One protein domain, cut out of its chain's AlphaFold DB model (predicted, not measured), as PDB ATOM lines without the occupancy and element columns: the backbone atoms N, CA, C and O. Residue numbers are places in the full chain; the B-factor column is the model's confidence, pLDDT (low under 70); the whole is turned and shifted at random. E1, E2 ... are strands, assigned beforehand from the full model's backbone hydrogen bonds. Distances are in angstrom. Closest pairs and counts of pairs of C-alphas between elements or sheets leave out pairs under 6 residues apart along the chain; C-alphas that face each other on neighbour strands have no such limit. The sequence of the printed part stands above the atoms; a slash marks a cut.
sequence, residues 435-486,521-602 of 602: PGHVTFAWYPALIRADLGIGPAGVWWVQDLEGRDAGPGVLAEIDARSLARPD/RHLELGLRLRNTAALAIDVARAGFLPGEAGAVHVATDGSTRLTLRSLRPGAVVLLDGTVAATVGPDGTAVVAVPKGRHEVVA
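This is residues 435 to 486 and 521 to 602 of the 602 residues of the protein "Peptidase" of Actinobacteria bacterium (UniProt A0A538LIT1). A sandwich, two sheets face to face: a twisted sheet of seven strands faces a smaller sheet of four, and at one side the larger sheet's E8 and E9 hairpin folds over beside E10, an edge of the smaller one. At the other side the edges E1 and E2 are near each other, and the chain passes back and forth between the two sheets. The printed part has 134 residues, with eleven named strands, E1 to E11 in order, and no named helix; it is all strand, though under half of the residues, 65, are in named strands. Both sheets are mixed, ordered E1 E3 E4 E6 E11 E8 E9 and E2 E5 E7 E10. The whole is compact, with a radius of gyration of the C-alphas of 14.3 A and spans of 42 by 30 by 27 A.

E1, residues 437 to 442, begins with C-alpha 437 at (-54.704, 40.069, 14.409). E2 is residues 461 to 466. E3, residues 475 to 481, is 19.8 A long, and E4, residues 524 to 530, 20.2 A. E5 is residues 532 to 538, 16.9 A long, E6 551 to 556 and E7 560 to 565. E8, residues 572 to 575, and E9, residues 578 to 582, form a hairpin. E10 is residues 589 to 593, and E11, residues 596 to 601, ends with C-alpha 601 at (-40.577, 31.168, 4.063).

In the larger sheet E1 and E3 are antiparallel, with N 438 and O 479 2.8 A apart, within hydrogen-bond range. E4 is antiparallel to E3, with N 478 and O 528 at 2.9 A, and parallel to E6, with N 527 and O 553 at 2.8 A. E11 is antiparallel to E6, N 554 and O 598 at 2.8 A, and to E8, N 574 and O 601 at 2.8 A. E8 and E9 are antiparallel, N 573 and O 581 at 2.9 A. In the smaller sheet E5 is antiparallel to E2, N 462 and O 536 at 2.8 A, and parallel to E7, N 537 and O 563 at 2.8 A; E10 is antiparallel to E7, N 562 and O 591 at 2.9 A. The sheets' facing parts are 8.3 A centre to centre, their strands at 23 degrees. The closest C-alphas of E9 and E10, those of Ala 580 and Val 591, are 6.1 A apart.

The two C-alphas farthest apart, those of Pro 471 and Gly 547, are 43.3 A apart. Residues 487 to 520 are not printed, and C-alphas 486 and 521 are 9.6 A apart across the cut. The links E1 to E2 and E5 to E6 are long. The mean pLDDT of the printed part is 97.2, and no printed residue is under 70.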
ATOM      1  N   PRO A 435     -59.437  35.573  13.737       97.50
ATOM      2  CA  PRO A 435     -59.164  36.960  13.383       97.50
ATOM      3  C   PRO A 435     -57.844  37.078  12.614       97.50
ATOM      4  O   PRO A 435     -56.998  36.187  12.649       97.50
ATOM      5  N   GLY A 436     -57.623  38.195  11.933       98.12
ATOM      6  CA  GLY A 436     -56.344  38.517  11.303       98.12
ATOM      7  C   GLY A 436     -55.246  38.900  12.289       98.12
ATOM      8  O   GLY A 436     -54.074  38.595  12.064       98.12
ATOM      9  N   HIS A 437     -55.610  39.564  13.383       98.06
ATOM     10  CA  HIS A 437     -54.704  40.069  14.409       98.06
ATOM     11  C   HIS A 437     -55.034  39.458  15.770       98.06
ATOM     12  O   HIS A 437     -56.068  39.751  16.365       98.06
ATOM     13  N   VAL A 438     -54.121  38.640  16.276       98.50
ATOM     14  CA  VAL A 438     -54.160  38.042  17.608       98.50
ATOM     15  C   VAL A 438     -53.206  38.812  18.522       98.50
ATOM     16  O   VAL A 438     -52.015  38.920  18.237       98.50
ATOM     17  N   THR A 439     -53.731  39.344  19.624       97.75
ATOM     18  CA  THR A 439     -52.946  39.857  20.755       97.75
ATOM     19  C   THR A 439     -53.243  38.946  21.936       97.75
ATOM     20  O   THR A 439     -54.411  38.801  22.294       97.75
ATOM     21  N   PHE A 440     -52.219  38.314  22.504       98.62
ATOM     22  CA  PHE A 440     -52.403  37.355  23.584       98.62
ATOM     23  C   PHE A 440     -51.254  37.401  24.587       98.62
ATOM     24  O   PHE A 440     -50.093  37.262  24.214       98.62
ATOM     25  N   ALA A 441     -51.581  37.576  25.858       98.38
ATOM     26  CA  ALA A 441     -50.687  37.448  26.993       98.38
ATOM     27  C   ALA A 441     -51.196  36.334  27.908       98.38
ATOM     28  O   ALA A 441     -52.402  36.189  28.094       98.38
ATOM     29  N   TRP A 442     -50.297  35.556  28.493       98.12
ATOM     30  CA  TRP A 442     -50.668  34.519  29.450       98.12
ATOM     31  C   TRP A 442     -49.575  34.317  30.485       98.12
ATOM     32  O   TRP A 442     -48.409  34.650  30.256       98.12
ATOM     33  N   TYR A 443     -49.959  33.744  31.619       97.88
ATOM     34  CA  TYR A 443     -49.030  33.266  32.630       97.88
ATOM     35  C   TYR A 443     -48.693  31.802  32.332       97.88
ATOM     36  O   TYR A 443     -49.580  30.953  32.449       97.88
ATOM     37  N   PRO A 444     -47.445  31.455  31.959       97.62
ATOM     38  CA  PRO A 444     -47.085  30.063  31.695       97.62
ATOM     39  C   PRO A 444     -47.268  29.149  32.916       97.62
ATOM     40  O   PRO A 444     -47.515  27.962  32.736       97.62
ATOM     41  N   ALA A 445     -47.206  29.702  34.135       96.62
ATOM     42  CA  ALA A 445     -47.479  28.985  35.383       96.62
ATOM     43  C   ALA A 445     -48.915  28.427  35.471       96.62
ATOM     44  O   ALA A 445     -49.125  27.391  36.091       96.62
ATOM     45  N   LEU A 446     -49.887  29.044  34.784       96.94
ATOM     46  CA  LEU A 446     -51.281  28.578  34.761       96.94
ATOM     47  C   LEU A 446     -51.533  27.417  33.784       96.94
ATOM     48  O   LEU A 446     -52.662  26.944  33.672       96.94
ATOM     49  N   ILE A 447     -50.517  26.952  33.051       96.69
ATOM     50  CA  ILE A 447     -50.639  25.755  32.213       96.69
ATOM     51  C   ILE A 447     -50.422  24.518  33.090       96.69
ATOM     52  O   ILE A 447     -49.290  24.130  33.386       96.69
ATOM     53  N   ARG A 448     -51.523  23.866  33.475       96.06
ATOM     54  CA  ARG A 448     -51.544  22.651  34.302       96.06
ATOM     55  C   ARG A 448     -51.779  21.425  33.431       96.06
ATOM     56  O   ARG A 448     -52.894  20.922  33.306       96.06
ATOM     57  N   ALA A 449     -50.704  20.928  32.818       94.56
ATOM     58  CA  ALA A 449     -50.754  19.746  31.953       94.56
ATOM     59  C   ALA A 449     -51.244  18.478  32.681       94.56
ATOM     60  O   ALA A 449     -51.811  17.590  32.051       94.56
ATOM     61  N   ASP A 450     -51.046  18.399  33.996       95.88
ATOM     62  CA  ASP A 450     -51.551  17.330  34.860       95.88
ATOM     63  C   ASP A 450     -53.078  17.367  35.042       95.88
ATOM     64  O   ASP A 450     -53.692  16.315  35.205       95.88
ATOM     65  N   LEU A 451     -53.685  18.554  34.954       96.75
ATOM     66  CA  LEU A 451     -55.138  18.756  34.980       96.75
ATOM     67  C   LEU A 451     -55.749  18.867  33.571       96.75
ATOM     68  O   LEU A 451     -56.963  18.772  33.416       96.75
ATOM     69  N   GLY A 452     -54.925  19.066  32.539       95.75
ATOM     70  CA  GLY A 452     -55.380  19.278  31.163       95.75
ATOM     71  C   GLY A 452     -56.005  20.657  30.920       95.75
ATOM     72  O   GLY A 452     -56.809  20.796  30.003       95.75
ATOM     73  N   ILE A 453     -55.646  21.659  31.727       96.56
ATOM     74  CA  ILE A 453     -56.160  23.035  31.634       96.56
ATOM     75  C   ILE A 453     -55.030  24.037  31.380       96.56
ATOM     76  O   ILE A 453     -53.842  23.736  31.533       96.56
ATOM     77  N   GLY A 454     -55.420  25.257  31.033       95.56
ATOM     78  CA  GLY A 454     -54.543  26.405  30.873       95.56
ATOM     79  C   GLY A 454     -54.590  27.000  29.462       95.56
ATOM     80  O   GLY A 454     -54.990  26.333  28.503       95.56
ATOM     81  N   PRO A 455     -54.139  28.256  29.306       91.12
ATOM     82  CA  PRO A 455     -54.121  28.984  28.038       91.12
ATOM     83  C   PRO A 455     -53.031  28.459  27.080       91.12
ATOM     84  O   PRO A 455     -52.022  29.116  26.827       91.12
ATOM     85  N   ALA A 456     -53.220  27.251  26.544       89.50
ATOM     86  CA  ALA A 456     -52.263  26.573  25.664       89.50
ATOM     87  C   ALA A 456     -52.412  26.942  24.171       89.50
ATOM     88  O   ALA A 456     -51.636  26.473  23.337       89.50
ATOM     89  N   GLY A 457     -53.390  27.775  23.811       94.88
ATOM     90  CA  GLY A 457     -53.660  28.183  22.435       94.88
ATOM     91  C   GLY A 457     -54.760  29.238  22.343       94.88
ATOM     92  O   GLY A 457     -55.523  29.435  23.284       94.88
ATOM     93  N   VAL A 458     -54.802  29.936  21.210       97.56
ATOM     94  CA  VAL A 458     -55.816  30.926  20.861       97.56
ATOM     95  C   VAL A 458     -55.941  31.067  19.327       97.56
ATOM     96  O   VAL A 458     -54.992  31.416  18.616       97.56
ATOM     97  N   TRP A 459     -57.122  30.784  18.777       97.75
ATOM     98  CA  TRP A 459     -57.425  30.778  17.340       97.75
ATOM     99  C   TRP A 459     -56.421  29.942  16.529       97.75
ATOM    100  O   TRP A 459     -56.273  28.743  16.750       97.75
ATOM    101  N   TRP A 460     -55.718  30.531  15.564       98.25
ATOM    102  CA  TRP A 460     -54.732  29.842  14.726       98.25
ATOM    103  C   TRP A 460     -53.322  29.791  15.332       98.25
ATOM    104  O   TRP A 460     -52.410  29.272  14.686       98.25
ATOM    105  N   VAL A 461     -53.142  30.300  16.555       98.50
ATOM    106  CA  VAL A 461     -51.903  30.202  17.333       98.50
ATOM    107  C   VAL A 461     -52.102  29.165  18.435       98.50
ATOM    108  O   VAL A 461     -52.955  29.334  19.287       98.50
ATOM    109  N   GLN A 462     -51.361  28.069  18.419       97.81
ATOM    110  CA  GLN A 462     -51.595  26.897  19.272       97.81
ATOM    111  C   GLN A 462     -50.284  26.436  19.928       97.81
ATOM    112  O   GLN A 462     -49.231  27.002  19.643       97.81
ATOM    113  N   ASP A 463     -50.333  25.407  20.775       96.94
ATOM    114  CA  ASP A 463     -49.175  24.797  21.453       96.94
ATOM    115  C   ASP A 463     -48.242  25.818  22.139       96.94
ATOM    116  O   ASP A 463     -47.025  25.832  21.925       96.94
ATOM    117  N   LEU A 464     -48.820  26.730  22.917       97.50
ATOM    118  CA  LEU A 464     -48.081  27.798  23.573       97.50
ATOM    119  C   LEU A 464     -47.222  27.268  24.724       97.50
ATOM    120  O   LEU A 464     -47.724  26.658  25.663       97.50
ATOM    121  N   GLU A 465     -45.930  27.588  24.696       97.69
ATOM    122  CA  GLU A 465     -45.003  27.325  25.799       97.69
ATOM    123  C   GLU A 465     -44.261  28.615  26.168       97.69
ATOM    124  O   GLU A 465     -43.719  29.303  25.298       97.69
ATOM    125  N   GLY A 466     -44.199  28.944  27.460       97.56
ATOM    126  CA  GLY A 466     -43.349  30.021  27.977       97.56
ATOM    127  C   GLY A 466     -41.908  29.552  28.205       97.56
ATOM    128  O   GLY A 466     -41.686  28.388  28.527       97.56
ATOM    129  N   ARG A 467     -40.908  30.432  28.050       97.81
ATOM    130  CA  ARG A 467     -39.509  30.091  28.407       97.81
ATOM    131  C   ARG A 467     -39.270  30.143  29.906       97.81
ATOM    132  O   ARG A 467     -38.542  29.310  30.432       97.81
ATOM    133  N   ASP A 468     -39.845  31.147  30.547       97.75
ATOM    134  CA  ASP A 468     -39.840  31.344  31.986       97.75
ATOM    135  C   ASP A 468     -41.282  31.265  32.489       97.75
ATOM    136  O   ASP A 468     -42.142  32.034  32.051       97.75
ATOM    137  N   ALA A 469     -41.523  30.300  33.370       96.00
ATOM    138  CA  ALA A 469     -42.793  30.068  34.050       96.00
ATOM    139  C   ALA A 469     -42.699  30.426  35.541       96.00
ATOM    140  O   ALA A 469     -43.434  29.882  36.358       96.00
ATOM    141  N   GLY A 470     -41.753  31.295  35.911       96.69
ATOM    142  CA  GLY A 470     -41.639  31.810  37.265       96.69
ATOM    143  C   GLY A 470     -42.901  32.569  37.711       96.69
ATOM    144  O   GLY A 470     -43.646  33.077  36.867       96.69
ATOM    145  N   PRO A 471     -43.130  32.697  39.029       93.75
ATOM    146  CA  PRO A 471     -44.337  33.323  39.562       93.75
ATOM    147  C   PRO A 471     -44.555  34.750  39.040       93.75
ATOM    148  O   PRO A 471     -43.649  35.589  39.083       93.75
ATOM    149  N   GLY A 472     -45.762  35.030  38.546       93.81
ATOM    150  CA  GLY A 472     -46.175  36.322  37.996       93.81
ATOM    151  C   GLY A 472     -45.502  36.718  36.672       93.81
ATOM    152  O   GLY A 472     -45.660  37.863  36.222       93.81
ATOM    153  N   VAL A 473     -44.737  35.816  36.043       97.12
ATOM    154  CA  VAL A 473     -44.070  36.057  34.755       97.12
ATOM    155  C   VAL A 473     -45.055  35.837  33.607       97.12
ATOM    156  O   VAL A 473     -45.709  34.804  33.516       97.12
ATOM    157  N   LEU A 474     -45.132  36.809  32.696       97.56
ATOM    158  CA  LEU A 474     -45.967  36.739  31.497       97.56
ATOM    159  C   LEU A 474     -45.169  36.290  30.273       97.56
ATOM    160  O   LEU A 474     -43.987  36.614  30.116       97.56
ATOM    161  N   ALA A 475     -45.856  35.603  29.371       98.44
ATOM    162  CA  ALA A 475     -45.484  35.474  27.973       98.44
ATOM    163  C   ALA A 475     -46.503  36.208  27.097       98.44
ATOM    164  O   ALA A 475     -47.661  36.364  27.479       98.44
ATOM    165  N   GLU A 476     -46.052  36.721  25.952       98.56
ATOM    166  CA  GLU A 476     -46.868  37.566  25.076       98.56
ATOM    167  C   GLU A 476     -46.630  37.237  23.604       98.56
ATOM    168  O   GLU A 476     -45.501  36.985  23.168       98.56
ATOM    169  N   ILE A 477     -47.708  37.307  22.829       98.31
ATOM    170  CA  ILE A 477     -47.749  37.151  21.383       98.31
ATOM    171  C   ILE A 477     -48.559  38.302  20.788       98.31
ATOM    172  O   ILE A 477     -49.704  38.548  21.164       98.31
ATOM    173  N   ASP A 478     -47.979  38.969  19.795       98.69
ATOM    174  CA  ASP A 478     -48.708  39.800  18.838       98.69
ATOM    175  C   ASP A 478     -48.490  39.208  17.443       98.69
ATOM    176  O   ASP A 478     -47.380  39.229  16.903       98.69
ATOM    177  N   ALA A 479     -49.541  38.602  16.896       98.69
ATOM    178  CA  ALA A 479     -49.511  37.867  15.642       98.69
ATOM    179  C   ALA A 479     -50.498  38.483  14.648       98.69
ATOM    180  O   ALA A 479     -51.686  38.613  14.932       98.69
ATOM    181  N   ARG A 480     -50.023  38.860  13.460       98.44
ATOM    182  CA  ARG A 480     -50.830  39.531  12.437       98.44
ATOM    183  C   ARG A 480     -50.668  38.859  11.086       98.44
ATOM    184  O   ARG A 480     -49.626  38.999  10.451       98.44
ATOM    185  N   SER A 481     -51.712  38.189  10.622       98.38
ATOM    186  CA  SER A 481     -51.773  37.624   9.280       98.38
ATOM    187  C   SER A 481     -52.355  38.632   8.294       98.38
ATOM    188  O   SER A 481     -53.512  39.030   8.389       98.38
ATOM    189  N   LEU A 482     -51.574  39.020   7.289       97.94
ATOM    190  CA  LEU A 482     -52.088  39.779   6.148       97.94
ATOM    191  C   LEU A 482     -52.760  38.864   5.112       97.94
ATOM    192  O   LEU A 482     -53.424  39.360   4.197       97.94
ATOM    193  N   ALA A 483     -52.638  37.540   5.275       97.56
ATOM    194  CA  ALA A 483     -53.357  36.548   4.479       97.56
ATOM    195  C   ALA A 483     -54.829  36.432   4.919       97.56
ATOM    196  O   ALA A 483     -55.681  35.989   4.142       97.56
ATOM    197  N   ARG A 484     -55.133  36.913   6.131       97.12
ATOM    198  CA  ARG A 484     -56.471  37.142   6.679       97.12
ATOM    199  C   ARG A 484     -56.569  38.579   7.201       97.12
ATOM    200  O   ARG A 484     -56.508  38.794   8.400       97.12
ATOM    201  N   PRO A 485     -56.684  39.591   6.336       96.56
ATOM    202  CA  PRO A 485     -56.747  40.963   6.813       96.56
ATOM    203  C   PRO A 485     -58.067  41.230   7.554       96.56
ATOM    204  O   PRO A 485     -59.141  40.970   7.013       96.56
ATOM    205  N   ASP A 486     -57.983  41.793   8.760       95.88
ATOM    206  CA  ASP A 486     -59.160  42.273   9.490       95.88
ATOM    207  C   ASP A 486     -59.761  43.528   8.841       95.88
ATOM    208  O   ASP A 486     -59.036  44.324   8.230       95.88
ATOM    209  N   ARG A 521     -55.537  41.371   0.658       96.50
ATOM    210  CA  ARG A 521     -54.811  40.203   1.153       96.50
ATOM    211  C   ARG A 521     -53.360  40.175   0.647       96.50
ATOM    212  O   ARG A 521     -53.134  40.371  -0.548       96.50
ATOM    213  N   HIS A 522     -52.417  39.862   1.535       97.25
ATOM    214  CA  HIS A 522     -50.988  39.657   1.254       97.25
ATOM    215  C   HIS A 522     -50.499  38.348   1.893       97.25
ATOM    216  O   HIS A 522     -51.005  37.953   2.932       97.25
ATOM    217  N   LEU A 523     -49.522  37.665   1.295       97.50
ATOM    218  CA  LEU A 523     -49.015  36.368   1.783       97.50
ATOM    219  C   LEU A 523     -47.918  36.542   2.843       97.50
ATOM    220  O   LEU A 523     -46.843  35.956   2.752       97.50
ATOM    221  N   GLU A 524     -48.199  37.387   3.828       97.94
ATOM    222  CA  GLU A 524     -47.270  37.760   4.892       97.94
ATOM    223  C   GLU A 524     -47.943  37.599   6.255       97.94
ATOM    224  O   GLU A 524     -49.123  37.920   6.427       97.94
ATOM    225  N   LEU A 525     -47.180  37.132   7.238       98.50
ATOM    226  CA  LEU A 525     -47.593  37.036   8.633       98.50
ATOM    227  C   LEU A 525     -46.495  37.625   9.518       98.50
ATOM    228  O   LEU A 525     -45.333  37.260   9.395       98.50
ATOM    229  N   GLY A 526     -46.840  38.544  10.414       98.62
ATOM    230  CA  GLY A 526     -45.922  39.077  11.421       98.62
ATOM    231  C   GLY A 526     -46.133  38.410  12.776       98.62
ATOM    232  O   GLY A 526     -47.272  38.273  13.207       98.62
ATOM    233  N   LEU A 527     -45.049  38.044  13.458       98.75
ATOM    234  CA  LEU A 527     -45.033  37.546  14.833       98.75
ATOM    235  C   LEU A 527     -44.105  38.415  15.683       98.75
ATOM    236  O   LEU A 527     -42.940  38.612  15.335       98.75
ATOM    237  N   ARG A 528     -44.594  38.902  16.821       98.88
ATOM    238  CA  ARG A 528     -43.780  39.480  17.895       98.88
ATOM    239  C   ARG A 528     -43.993  38.662  19.151       98.88
ATOM    240  O   ARG A 528     -45.126  38.509  19.592       98.88
ATOM    241  N   LEU A 529     -42.905  38.137  19.693       98.81
ATOM    242  CA  LEU A 529     -42.923  37.132  20.743       98.81
ATOM    243  C   LEU A 529     -42.087  37.618  21.922       98.81
ATOM    244  O   LEU A 529     -40.953  38.077  21.736       98.81
ATOM    245  N   ARG A 530     -42.647  37.504  23.125       98.75
ATOM    246  CA  ARG A 530     -41.973  37.803  24.388       98.75
ATOM    247  C   ARG A 530     -42.109  36.614  25.322       98.75
ATOM    248  O   ARG A 530     -43.212  36.122  25.535       98.75
ATOM    249  N   ASN A 531     -40.994  36.158  25.888       98.62
ATOM    250  CA  ASN A 531     -40.963  34.983  26.770       98.62
ATOM    251  C   ASN A 531     -41.614  33.707  26.163       98.62
ATOM    252  O   ASN A 531     -42.026  32.809  26.885       98.62
ATOM    253  N   THR A 532     -41.675  33.579  24.834       98.56
ATOM    254  CA  THR A 532     -42.295  32.427  24.151       98.56
ATOM    255  C   THR A 532     -41.249  31.373  23.779       98.56
ATOM    256  O   THR A 532     -40.360  31.631  22.970       98.56
ATOM    257  N   ALA A 533     -41.313  30.183  24.371       98.44
ATOM    258  CA  ALA A 533     -40.416  29.066  24.066       98.44
ATOM    259  C   ALA A 533     -40.837  28.332  22.798       98.44
ATOM    260  O   ALA A 533     -39.985  27.984  21.976       98.44
ATOM    261  N   ALA A 534     -42.138  28.114  22.639       98.50
ATOM    262  CA  ALA A 534     -42.709  27.442  21.489       98.50
ATOM    263  C   ALA A 534     -44.114  27.962  21.181       98.50
ATOM    264  O   ALA A 534     -44.807  28.477  22.058       98.50
ATOM    265  N   LEU A 535     -44.480  27.847  19.907       98.69
ATOM    266  CA  LEU A 535     -45.832  28.040  19.400       98.69
ATOM    267  C   LEU A 535     -45.998  27.303  18.070       98.69
ATOM    268  O   LEU A 535     -45.040  27.137  17.304       98.69
ATOM    269  N   ALA A 536     -47.231  26.929  17.762       98.69
ATOM    270  CA  ALA A 536     -47.662  26.422  16.475       98.69
ATOM    271  C   ALA A 536     -48.569  27.430  15.759       98.69
ATOM    272  O   ALA A 536     -49.444  28.033  16.371       98.69
ATOM    273  N   ILE A 537     -48.388  27.586  14.449       98.56
ATOM    274  CA  ILE A 537     -49.248  28.385  13.575       98.56
ATOM    275  C   ILE A 537     -49.941  27.448  12.593       98.56
ATOM    276  O   ILE A 537     -49.285  26.779  11.791       98.56
ATOM    277  N   ASP A 538     -51.270  27.424  12.625       98.25
ATOM    278  CA  ASP A 538     -52.065  26.823  11.556       98.25
ATOM    279  C   ASP A 538     -52.192  27.828  10.407       98.25
ATOM    280  O   ASP A 538     -53.003  28.759  10.455       98.25
ATOM    281  N   VAL A 539     -51.366  27.664   9.366       97.50
ATOM    282  CA  VAL A 539     -51.315  28.653   8.280       97.50
ATOM    283  C   VAL A 539     -52.619  28.701   7.480       97.50
ATOM    284  O   VAL A 539     -52.980  29.759   6.964       97.50
ATOM    285  N   ALA A 540     -53.377  27.601   7.422       97.12
ATOM    286  CA  ALA A 540     -54.656  27.574   6.722       97.12
ATOM    287  C   ALA A 540     -55.695  28.426   7.463       97.12
ATOM    288  O   ALA A 540     -56.352  29.286   6.865       97.12
ATOM    289  N   ARG A 541     -55.784  28.266   8.789       97.75
ATOM    290  CA  ARG A 541     -56.649  29.100   9.639       97.75
ATOM    291  C   ARG A 541     -56.205  30.563   9.668       97.75
ATOM    292  O   ARG A 541     -57.053  31.455   9.578       97.75
ATOM    293  N   ALA A 542     -54.895  30.818   9.620       98.00
ATOM    294  CA  ALA A 542     -54.328  32.157   9.442       98.00
ATOM    295  C   ALA A 542     -54.598  32.765   8.045       98.00
ATOM    296  O   ALA A 542     -54.285  33.931   7.813       98.00
ATOM    297  N   GLY A 543     -55.202  32.026   7.108       97.25
ATOM    298  CA  GLY A 543     -55.705  32.548   5.835       97.25
ATOM    299  C   GLY A 543     -54.847  32.265   4.607       97.25
ATOM    300  O   GLY A 543     -55.148  32.811   3.544       97.25
ATOM    301  N   PHE A 544     -53.811  31.433   4.709       97.38
ATOM    302  CA  PHE A 544     -53.035  30.955   3.562       97.38
ATOM    303  C   PHE A 544     -53.783  29.823   2.845       97.38
ATOM    304  O   PHE A 544     -54.361  28.945   3.483       97.38
ATOM    305  N   LEU A 545     -53.805  29.849   1.513       95.62
ATOM    306  CA  LEU A 545     -54.468  28.830   0.702       95.62
ATOM    307  C   LEU A 545     -53.471  27.731   0.300       95.62
ATOM    308  O   LEU A 545     -52.281  28.006   0.132       95.62
ATOM    309  N   PRO A 546     -53.937  26.487   0.079       90.94
ATOM    310  CA  PRO A 546     -53.066  25.405  -0.364       90.94
ATOM    311  C   PRO A 546     -52.279  25.760  -1.635       90.94
ATOM    312  O   PRO A 546     -52.860  26.105  -2.664       90.94
ATOM    313  N   GLY A 547     -50.953  25.622  -1.572       87.81
ATOM    314  CA  GLY A 547     -50.042  25.860  -2.698       87.81
ATOM    315  C   GLY A 547     -49.502  27.288  -2.815       87.81
ATOM    316  O   GLY A 547     -48.674  27.537  -3.689       87.81
ATOM    317  N   GLU A 548     -49.929  28.208  -1.953       94.56
ATOM    318  CA  GLU A 548     -49.313  29.529  -1.847       94.56
ATOM    319  C   GLU A 548     -48.009  29.458  -1.048       94.56
ATOM    320  O   GLU A 548     -47.952  28.794  -0.017       94.56
ATOM    321  N   ALA A 549     -46.982  30.165  -1.526       93.56
ATOM    322  CA  ALA A 549     -45.738  30.378  -0.793       93.56
ATOM    323  C   ALA A 549     -45.811  31.724  -0.064       93.56
ATOM    324  O   ALA A 549     -46.124  32.745  -0.689       93.56
ATOM    325  N   GLY A 550     -45.548  31.722   1.240       95.38
ATOM    326  CA  GLY A 550     -45.717  32.889   2.105       95.38
ATOM    327  C   GLY A 550     -44.520  33.144   3.010       95.38
ATOM    328  O   GLY A 550     -43.678  32.267   3.203       95.38
ATOM    329  N   ALA A 551     -44.454  34.350   3.570       97.12
ATOM    330  CA  ALA A 551     -43.415  34.742   4.517       97.12
ATOM    331  C   ALA A 551     -43.994  34.969   5.919       97.12
ATOM    332  O   ALA A 551     -45.015  35.637   6.095       97.12
ATOM    333  N   VAL A 552     -43.311  34.440   6.929       98.31
ATOM    334  CA  VAL A 552     -43.562  34.691   8.346       98.31
ATOM    335  C   VAL A 552     -42.387  35.490   8.907       98.31
ATOM    336  O   VAL A 552     -41.272  34.987   9.028       98.31
ATOM    337  N   HIS A 553     -42.627  36.747   9.260       98.69
ATOM    338  CA  HIS A 553     -41.644  37.632   9.870       98.69
ATOM    339  C   HIS A 553     -41.714  37.513  11.390       98.69
ATOM    340  O   HIS A 553     -42.683  37.956  12.005       98.69
ATOM    341  N   VAL A 554     -40.679  36.951  12.007       98.75
ATOM    342  CA  VAL A 554     -40.635  36.680  13.447       98.75
ATOM    343  C   VAL A 554     -39.695  37.654  14.138       98.75
ATOM    344  O   VAL A 554     -38.532  37.769  13.767       98.75
ATOM    345  N   ALA A 555     -40.177  38.333  15.174       98.81
ATOM    346  CA  ALA A 555     -39.373  39.099  16.115       98.81
ATOM    347  C   ALA A 555     -39.525  38.490  17.511       98.81
ATOM    348  O   ALA A 555     -40.611  38.524  18.077       98.81
ATOM    349  N   THR A 556     -38.449  37.946  18.074       98.75
ATOM    350  CA  THR A 556     -38.478  37.278  19.383       98.75
ATOM    351  C   THR A 556     -37.315  37.718  20.269       98.75
ATOM    352  O   THR A 556     -36.193  37.939  19.804       98.75
ATOM    353  N   ASP A 557     -37.578  37.871  21.564       98.50
ATOM    354  CA  ASP A 557     -36.603  38.255  22.593       98.50
ATOM    355  C   ASP A 557     -35.732  37.082  23.093       98.50
ATOM    356  O   ASP A 557     -34.768  37.309  23.835       98.50
ATOM    357  N   GLY A 558     -35.999  35.855  22.632       98.06
ATOM    358  CA  GLY A 558     -35.230  34.645  22.939       98.06
ATOM    359  C   GLY A 558     -35.420  33.533  21.899       98.06
ATOM    360  O   GLY A 558     -36.193  33.671  20.960       98.06
ATOM    361  N   SER A 559     -34.701  32.418  22.054       97.81
ATOM    362  CA  SER A 559     -34.856  31.261  21.155       97.81
ATOM    363  C   SER A 559     -36.294  30.742  21.192       97.81
ATOM    364  O   SER A 559     -36.847  30.573  22.277       97.81
ATOM    365  N   THR A 560     -36.895  30.508  20.029       98.62
ATOM    366  CA  THR A 560     -38.292  30.078  19.897       98.62
ATOM    367  C   THR A 560     -38.406  28.924  18.910       98.62
ATOM    368  O   THR A 560     -37.854  28.974  17.813       98.62
ATOM    369  N   ARG A 561     -39.155  27.889  19.275       98.75
ATOM    370  CA  ARG A 561     -39.541  26.800  18.380       98.75
ATOM    371  C   ARG A 561     -40.871  27.144  17.708       98.75
ATOM    372  O   ARG A 561     -41.908  27.144  18.358       98.75
ATOM    373  N   LEU A 562     -40.823  27.442  16.414       98.75
ATOM    374  CA  LEU A 562     -41.997  27.728  15.597       98.75
ATOM    375  C   LEU A 562     -42.408  26.473  14.828       98.75
ATOM    376  O   LEU A 562     -41.657  25.996  13.977       98.75
ATOM    377  N   THR A 563     -43.606  25.966  15.092       98.75
ATOM    378  CA  THR A 563     -44.215  24.890  14.305       98.75
ATOM    379  C   THR A 563     -45.185  25.492  13.294       98.75
ATOM    380  O   THR A 563     -46.116  26.193  13.665       98.75
ATOM    381  N   LEU A 564     -45.005  25.215  12.008       98.38
ATOM    382  CA  LEU A 564     -45.971  25.554  10.965       98.38
ATOM    383  C   LEU A 564     -46.773  24.297  10.621       98.38
ATOM    384  O   LEU A 564     -46.183  23.263  10.305       98.38
ATOM    385  N   ARG A 565     -48.101  24.377  10.701       97.94
ATOM    386  CA  ARG A 565     -49.041  23.288  10.383       97.94
ATOM    387  C   ARG A 565     -49.810  23.601   9.104       97.94
ATOM    388  O   ARG A 565     -49.844  24.751   8.678       97.94
ATOM    389  N   SER A 566     -50.466  22.593   8.531       96.31
ATOM    390  CA  SER A 566     -51.276  22.727   7.306       96.31
ATOM    391  C   SER A 566     -50.451  23.097   6.062       96.31
ATOM    392  O   SER A 566     -50.964  23.695   5.116       96.31
ATOM    393  N   LEU A 567     -49.166  22.727   6.045       96.06
ATOM    394  CA  LEU A 567     -48.271  22.907   4.905       96.06
ATOM    395  C   LEU A 567     -48.351  21.726   3.930       96.06
ATOM    396  O   LEU A 567     -48.768  20.618   4.270       96.06
ATOM    397  N   ARG A 568     -47.889  21.942   2.697       95.00
ATOM    398  CA  ARG A 568     -47.773  20.872   1.702       95.00
ATOM    399  C   ARG A 568     -46.629  19.912   2.082       95.00
ATOM    400  O   ARG A 568     -45.487  20.367   2.154       95.00
ATOM    401  N   PRO A 569     -46.875  18.594   2.217       96.38
ATOM    402  CA  PRO A 569     -45.819  17.620   2.488       96.38
ATOM    403  C   PRO A 569     -44.674  17.679   1.472       96.38
ATOM    404  O   PRO A 569     -44.904  17.785   0.263       96.38
ATOM    405  N   GLY A 570     -43.436  17.603   1.964       94.81
ATOM    406  CA  GLY A 570     -42.223  17.677   1.148       94.81
ATOM    407  C   GLY A 570     -41.833  19.082   0.672       94.81
ATOM    408  O   GLY A 570     -40.826  19.208  -0.025       94.81
ATOM    409  N   ALA A 571     -42.585  20.133   1.025       95.12
ATOM    410  CA  ALA A 571     -42.129  21.507   0.823       95.12
ATOM    411  C   ALA A 571     -40.899  21.812   1.697       95.12
ATOM    412  O   ALA A 571     -40.654  21.156   2.712       95.12
ATOM    413  N   VAL A 572     -40.105  22.794   1.277       96.81
ATOM    414  CA  VAL A 572     -38.889  23.218   1.979       96.81
ATOM    415  C   VAL A 572     -39.182  24.524   2.696       96.81
ATOM    416  O   VAL A 572     -39.622  25.476   2.061       96.81
ATOM    417  N   VAL A 573     -38.890  24.567   3.993       97.69
ATOM    418  CA  VAL A 573     -39.012  25.775   4.809       97.69
ATOM    419  C   VAL A 573     -37.638  26.413   4.960       97.69
ATOM    420  O   VAL A 573     -36.674  25.753   5.367       97.69
ATOM    421  N   LEU A 574     -37.544  27.695   4.624       98.38
ATOM    422  CA  LEU A 574     -36.321  28.486   4.706       98.38
ATOM    423  C   LEU A 574     -36.367  29.402   5.932       98.38
ATOM    424  O   LEU A 574     -37.383  30.044   6.161       98.38
ATOM    425  N   LEU A 575     -35.263  29.504   6.669       98.38
ATOM    426  CA  LEU A 575     -35.005  30.523   7.688       98.38
ATOM    427  C   LEU A 575     -33.895  31.437   7.164       98.38
ATOM    428  O   LEU A 575     -32.786  30.966   6.902       98.38
ATOM    429  N   ASP A 576     -34.200  32.717   6.967       97.94
ATOM    430  CA  ASP A 576     -33.285  33.720   6.407       97.94
ATOM    431  C   ASP A 576     -32.592  33.232   5.114       97.94
ATOM    432  O   ASP A 576     -31.381  33.364   4.917       97.94
ATOM    433  N   GLY A 577     -33.370  32.584   4.239       96.62
ATOM    434  CA  GLY A 577     -32.908  32.032   2.960       96.62
ATOM    435  C   GLY A 577     -32.158  30.694   3.039       96.62
ATOM    436  O   GLY A 577     -31.789  30.150   1.999       96.62
ATOM    437  N   THR A 578     -31.951  30.131   4.232       97.31
ATOM    438  CA  THR A 578     -31.288  28.830   4.428       97.31
ATOM    439  C   THR A 578     -32.310  27.745   4.741       97.31
ATOM    440  O   THR A 578     -33.234  27.979   5.509       97.31
ATOM    441  N   VAL A 579     -32.147  26.540   4.186       97.25
ATOM    442  CA  VAL A 579     -33.030  25.401   4.493       97.25
ATOM    443  C   VAL A 579     -33.009  25.106   5.991       97.25
ATOM    444  O   VAL A 579     -31.974  24.718   6.530       97.25
ATOM    445  N   ALA A 580     -34.156  25.280   6.641       97.12
ATOM    446  CA  ALA A 580     -34.336  25.042   8.067       97.12
ATOM    447  C   ALA A 580     -35.055  23.718   8.341       97.12
ATOM    448  O   ALA A 580     -34.711  23.018   9.291       97.12
ATOM    449  N   ALA A 581     -36.034  23.363   7.505       97.19
ATOM    450  CA  ALA A 581     -36.797  22.127   7.635       97.19
ATOM    451  C   ALA A 581     -37.371  21.666   6.288       97.19
ATOM    452  O   ALA A 581     -37.516  22.450   5.347       97.19
ATOM    453  N   THR A 582     -37.753  20.393   6.228       97.00
ATOM    454  CA  THR A 582     -38.608  19.836   5.174       97.00
ATOM    455  C   THR A 582     -39.929  19.435   5.812       97.00
ATOM    456  O   THR A 582     -39.924  18.796   6.864       97.00
ATOM    457  N   VAL A 583     -41.047  19.802   5.188       97.12
ATOM    458  CA  VAL A 583     -42.390  19.526   5.710       97.12
ATOM    459  C   VAL A 583     -42.643  18.020   5.764       97.12
ATOM    460  O   VAL A 583     -42.483  17.317   4.759       97.12
ATOM    461  N   GLY A 584     -43.054  17.545   6.938       96.88
ATOM    462  CA  GLY A 584     -43.390  16.157   7.221       96.88
ATOM    463  C   GLY A 584     -44.625  15.650   6.463       96.88
ATOM    464  O   GLY A 584     -45.350  16.419   5.823       96.88
ATOM    465  N   PRO A 585     -44.885  14.330   6.507       96.88
ATOM    466  CA  PRO A 585     -46.045  13.722   5.849       96.88
ATOM    467  C   PRO A 585     -47.389  14.182   6.436       96.88
ATOM    468  O   PRO A 585     -48.404  14.124   5.749       96.88
ATOM    469  N   ASP A 586     -47.388  14.649   7.680       96.50
ATOM    470  CA  ASP A 586     -48.514  15.239   8.408       96.50
ATOM    471  C   ASP A 586     -48.744  16.727   8.073       96.50
ATOM    472  O   ASP A 586     -49.646  17.353   8.623       96.50
ATOM    473  N   GLY A 587     -47.941  17.305   7.173       96.44
ATOM    474  CA  GLY A 587     -48.045  18.711   6.793       96.44
ATOM    475  C   GLY A 587     -47.477  19.673   7.838       96.44
ATOM    476  O   GLY A 587     -47.862  20.845   7.845       96.44
ATOM    477  N   THR A 588     -46.583  19.207   8.719       98.00
ATOM    478  CA  THR A 588     -45.943  20.050   9.737       98.00
ATOM    479  C   THR A 588     -44.460  20.295   9.456       98.00
ATOM    480  O   THR A 588     -43.761  19.461   8.879       98.00
ATOM    481  N   ALA A 589     -43.955  21.462   9.849       97.94
ATOM    482  CA  ALA A 589     -42.528  21.770   9.862       97.94
ATOM    483  C   ALA A 589     -42.163  22.535  11.131       97.94
ATOM    484  O   ALA A 589     -42.878  23.447  11.538       97.94
ATOM    485  N   VAL A 590     -41.030  22.184  11.736       98.31
ATOM    486  CA  VAL A 590     -40.540  22.811  12.967       98.31
ATOM    487  C   VAL A 590     -39.275  23.600  12.656       98.31
ATOM    488  O   VAL A 590     -38.310  23.050  12.129       98.31
ATOM    489  N   VAL A 591     -39.273  24.884  13.003       98.19
ATOM    490  CA  VAL A 591     -38.170  25.820  12.771       98.19
ATOM    491  C   VAL A 591     -37.685  26.365  14.111       98.19
ATOM    492  O   VAL A 591     -38.460  26.911  14.895       98.19
ATOM    493  N   ALA A 592     -36.387  26.233  14.385       98.06
ATOM    494  CA  ALA A 592     -35.755  26.873  15.535       98.06
ATOM    495  C   ALA A 592     -35.355  28.309  15.163       98.06
ATOM    496  O   ALA A 592     -34.383  28.520  14.441       98.06
ATOM    497  N   VAL A 593     -36.115  29.289  15.645       98.50
ATOM    498  CA  VAL A 593     -35.890  30.715  15.391       98.50
ATOM    499  C   VAL A 593     -35.048  31.296  16.533       98.50
ATOM    500  O   VAL A 593     -35.496  31.285  17.684       98.50
ATOM    501  N   PRO A 594     -33.825  31.791  16.272       98.38
ATOM    502  CA  PRO A 594     -33.001  32.382  17.318       98.38
ATOM    503  C   PRO A 594     -33.545  33.748  17.766       98.38
ATOM    504  O   PRO A 594     -34.460  34.317  17.173       98.38
ATOM    505  N   LYS A 595     -32.970  34.286  18.847       98.44
ATOM    506  CA  LYS A 595     -33.278  35.642  19.319       98.44
ATOM    507  C   LYS A 595     -32.960  36.661  18.224       98.44
ATOM    508  O   LYS A 595     -31.811  36.744  17.794       98.44
ATOM    509  N   GLY A 596     -33.921  37.515  17.887       98.44
ATOM    510  CA  GLY A 596     -33.727  38.552  16.880       98.44
ATOM    511  C   GLY A 596     -34.935  38.725  15.975       98.44
ATOM    512  O   GLY A 596     -36.075  38.515  16.389       98.44
ATOM    513  N   ARG A 597     -34.667  39.174  14.747       98.62
ATOM    514  CA  ARG A 597     -35.654  39.320  13.677       98.62
ATOM    515  C   ARG A 597     -35.269  38.395  12.537       98.62
ATOM    516  O   ARG A 597     -34.140  38.489  12.067       98.62
ATOM    517  N   HIS A 598     -36.210  37.566  12.116       98.69
ATOM    518  CA  HIS A 598     -35.991  36.496  11.153       98.69
ATOM    519  C   HIS A 598     -37.155  36.402  10.174       98.69
ATOM    520  O   HIS A 598     -38.287  36.772  10.497       98.69
ATOM    521  N   GLU A 599     -36.876  35.888   8.986       98.44
ATOM    522  CA  GLU A 599     -37.878  35.555   7.982       98.44
ATOM    523  C   GLU A 599     -37.939  34.037   7.800       98.44
ATOM    524  O   GLU A 599     -36.920  33.388   7.560       98.44
ATOM    525  N   VAL A 600     -39.142  33.476   7.913       98.00
ATOM    526  CA  VAL A 600     -39.425  32.069   7.627       98.00
ATOM    527  C   VAL A 600     -40.305  31.987   6.386       98.00
ATOM    528  O   VAL A 600     -41.410  32.519   6.390       98.00
ATOM    529  N   VAL A 601     -39.838  31.327   5.328       96.88
ATOM    530  CA  VAL A 601     -40.577  31.168   4.063       96.88
ATOM    531  C   VAL A 601     -40.941  29.700   3.876       96.88
ATOM    532  O   VAL A 601     -40.062  28.846   4.001       96.88
ATOM    533  N   ALA A 602     -42.210  29.409   3.587       88.12
ATOM    534  CA  ALA A 602     -42.735  28.050   3.410       88.12
ATOM    535  C   ALA A 602     -43.685  27.950   2.212       88.12
ATOM    536  O   ALA A 602     -44.365  28.964   1.913       88.12
TER     537      ALA A 602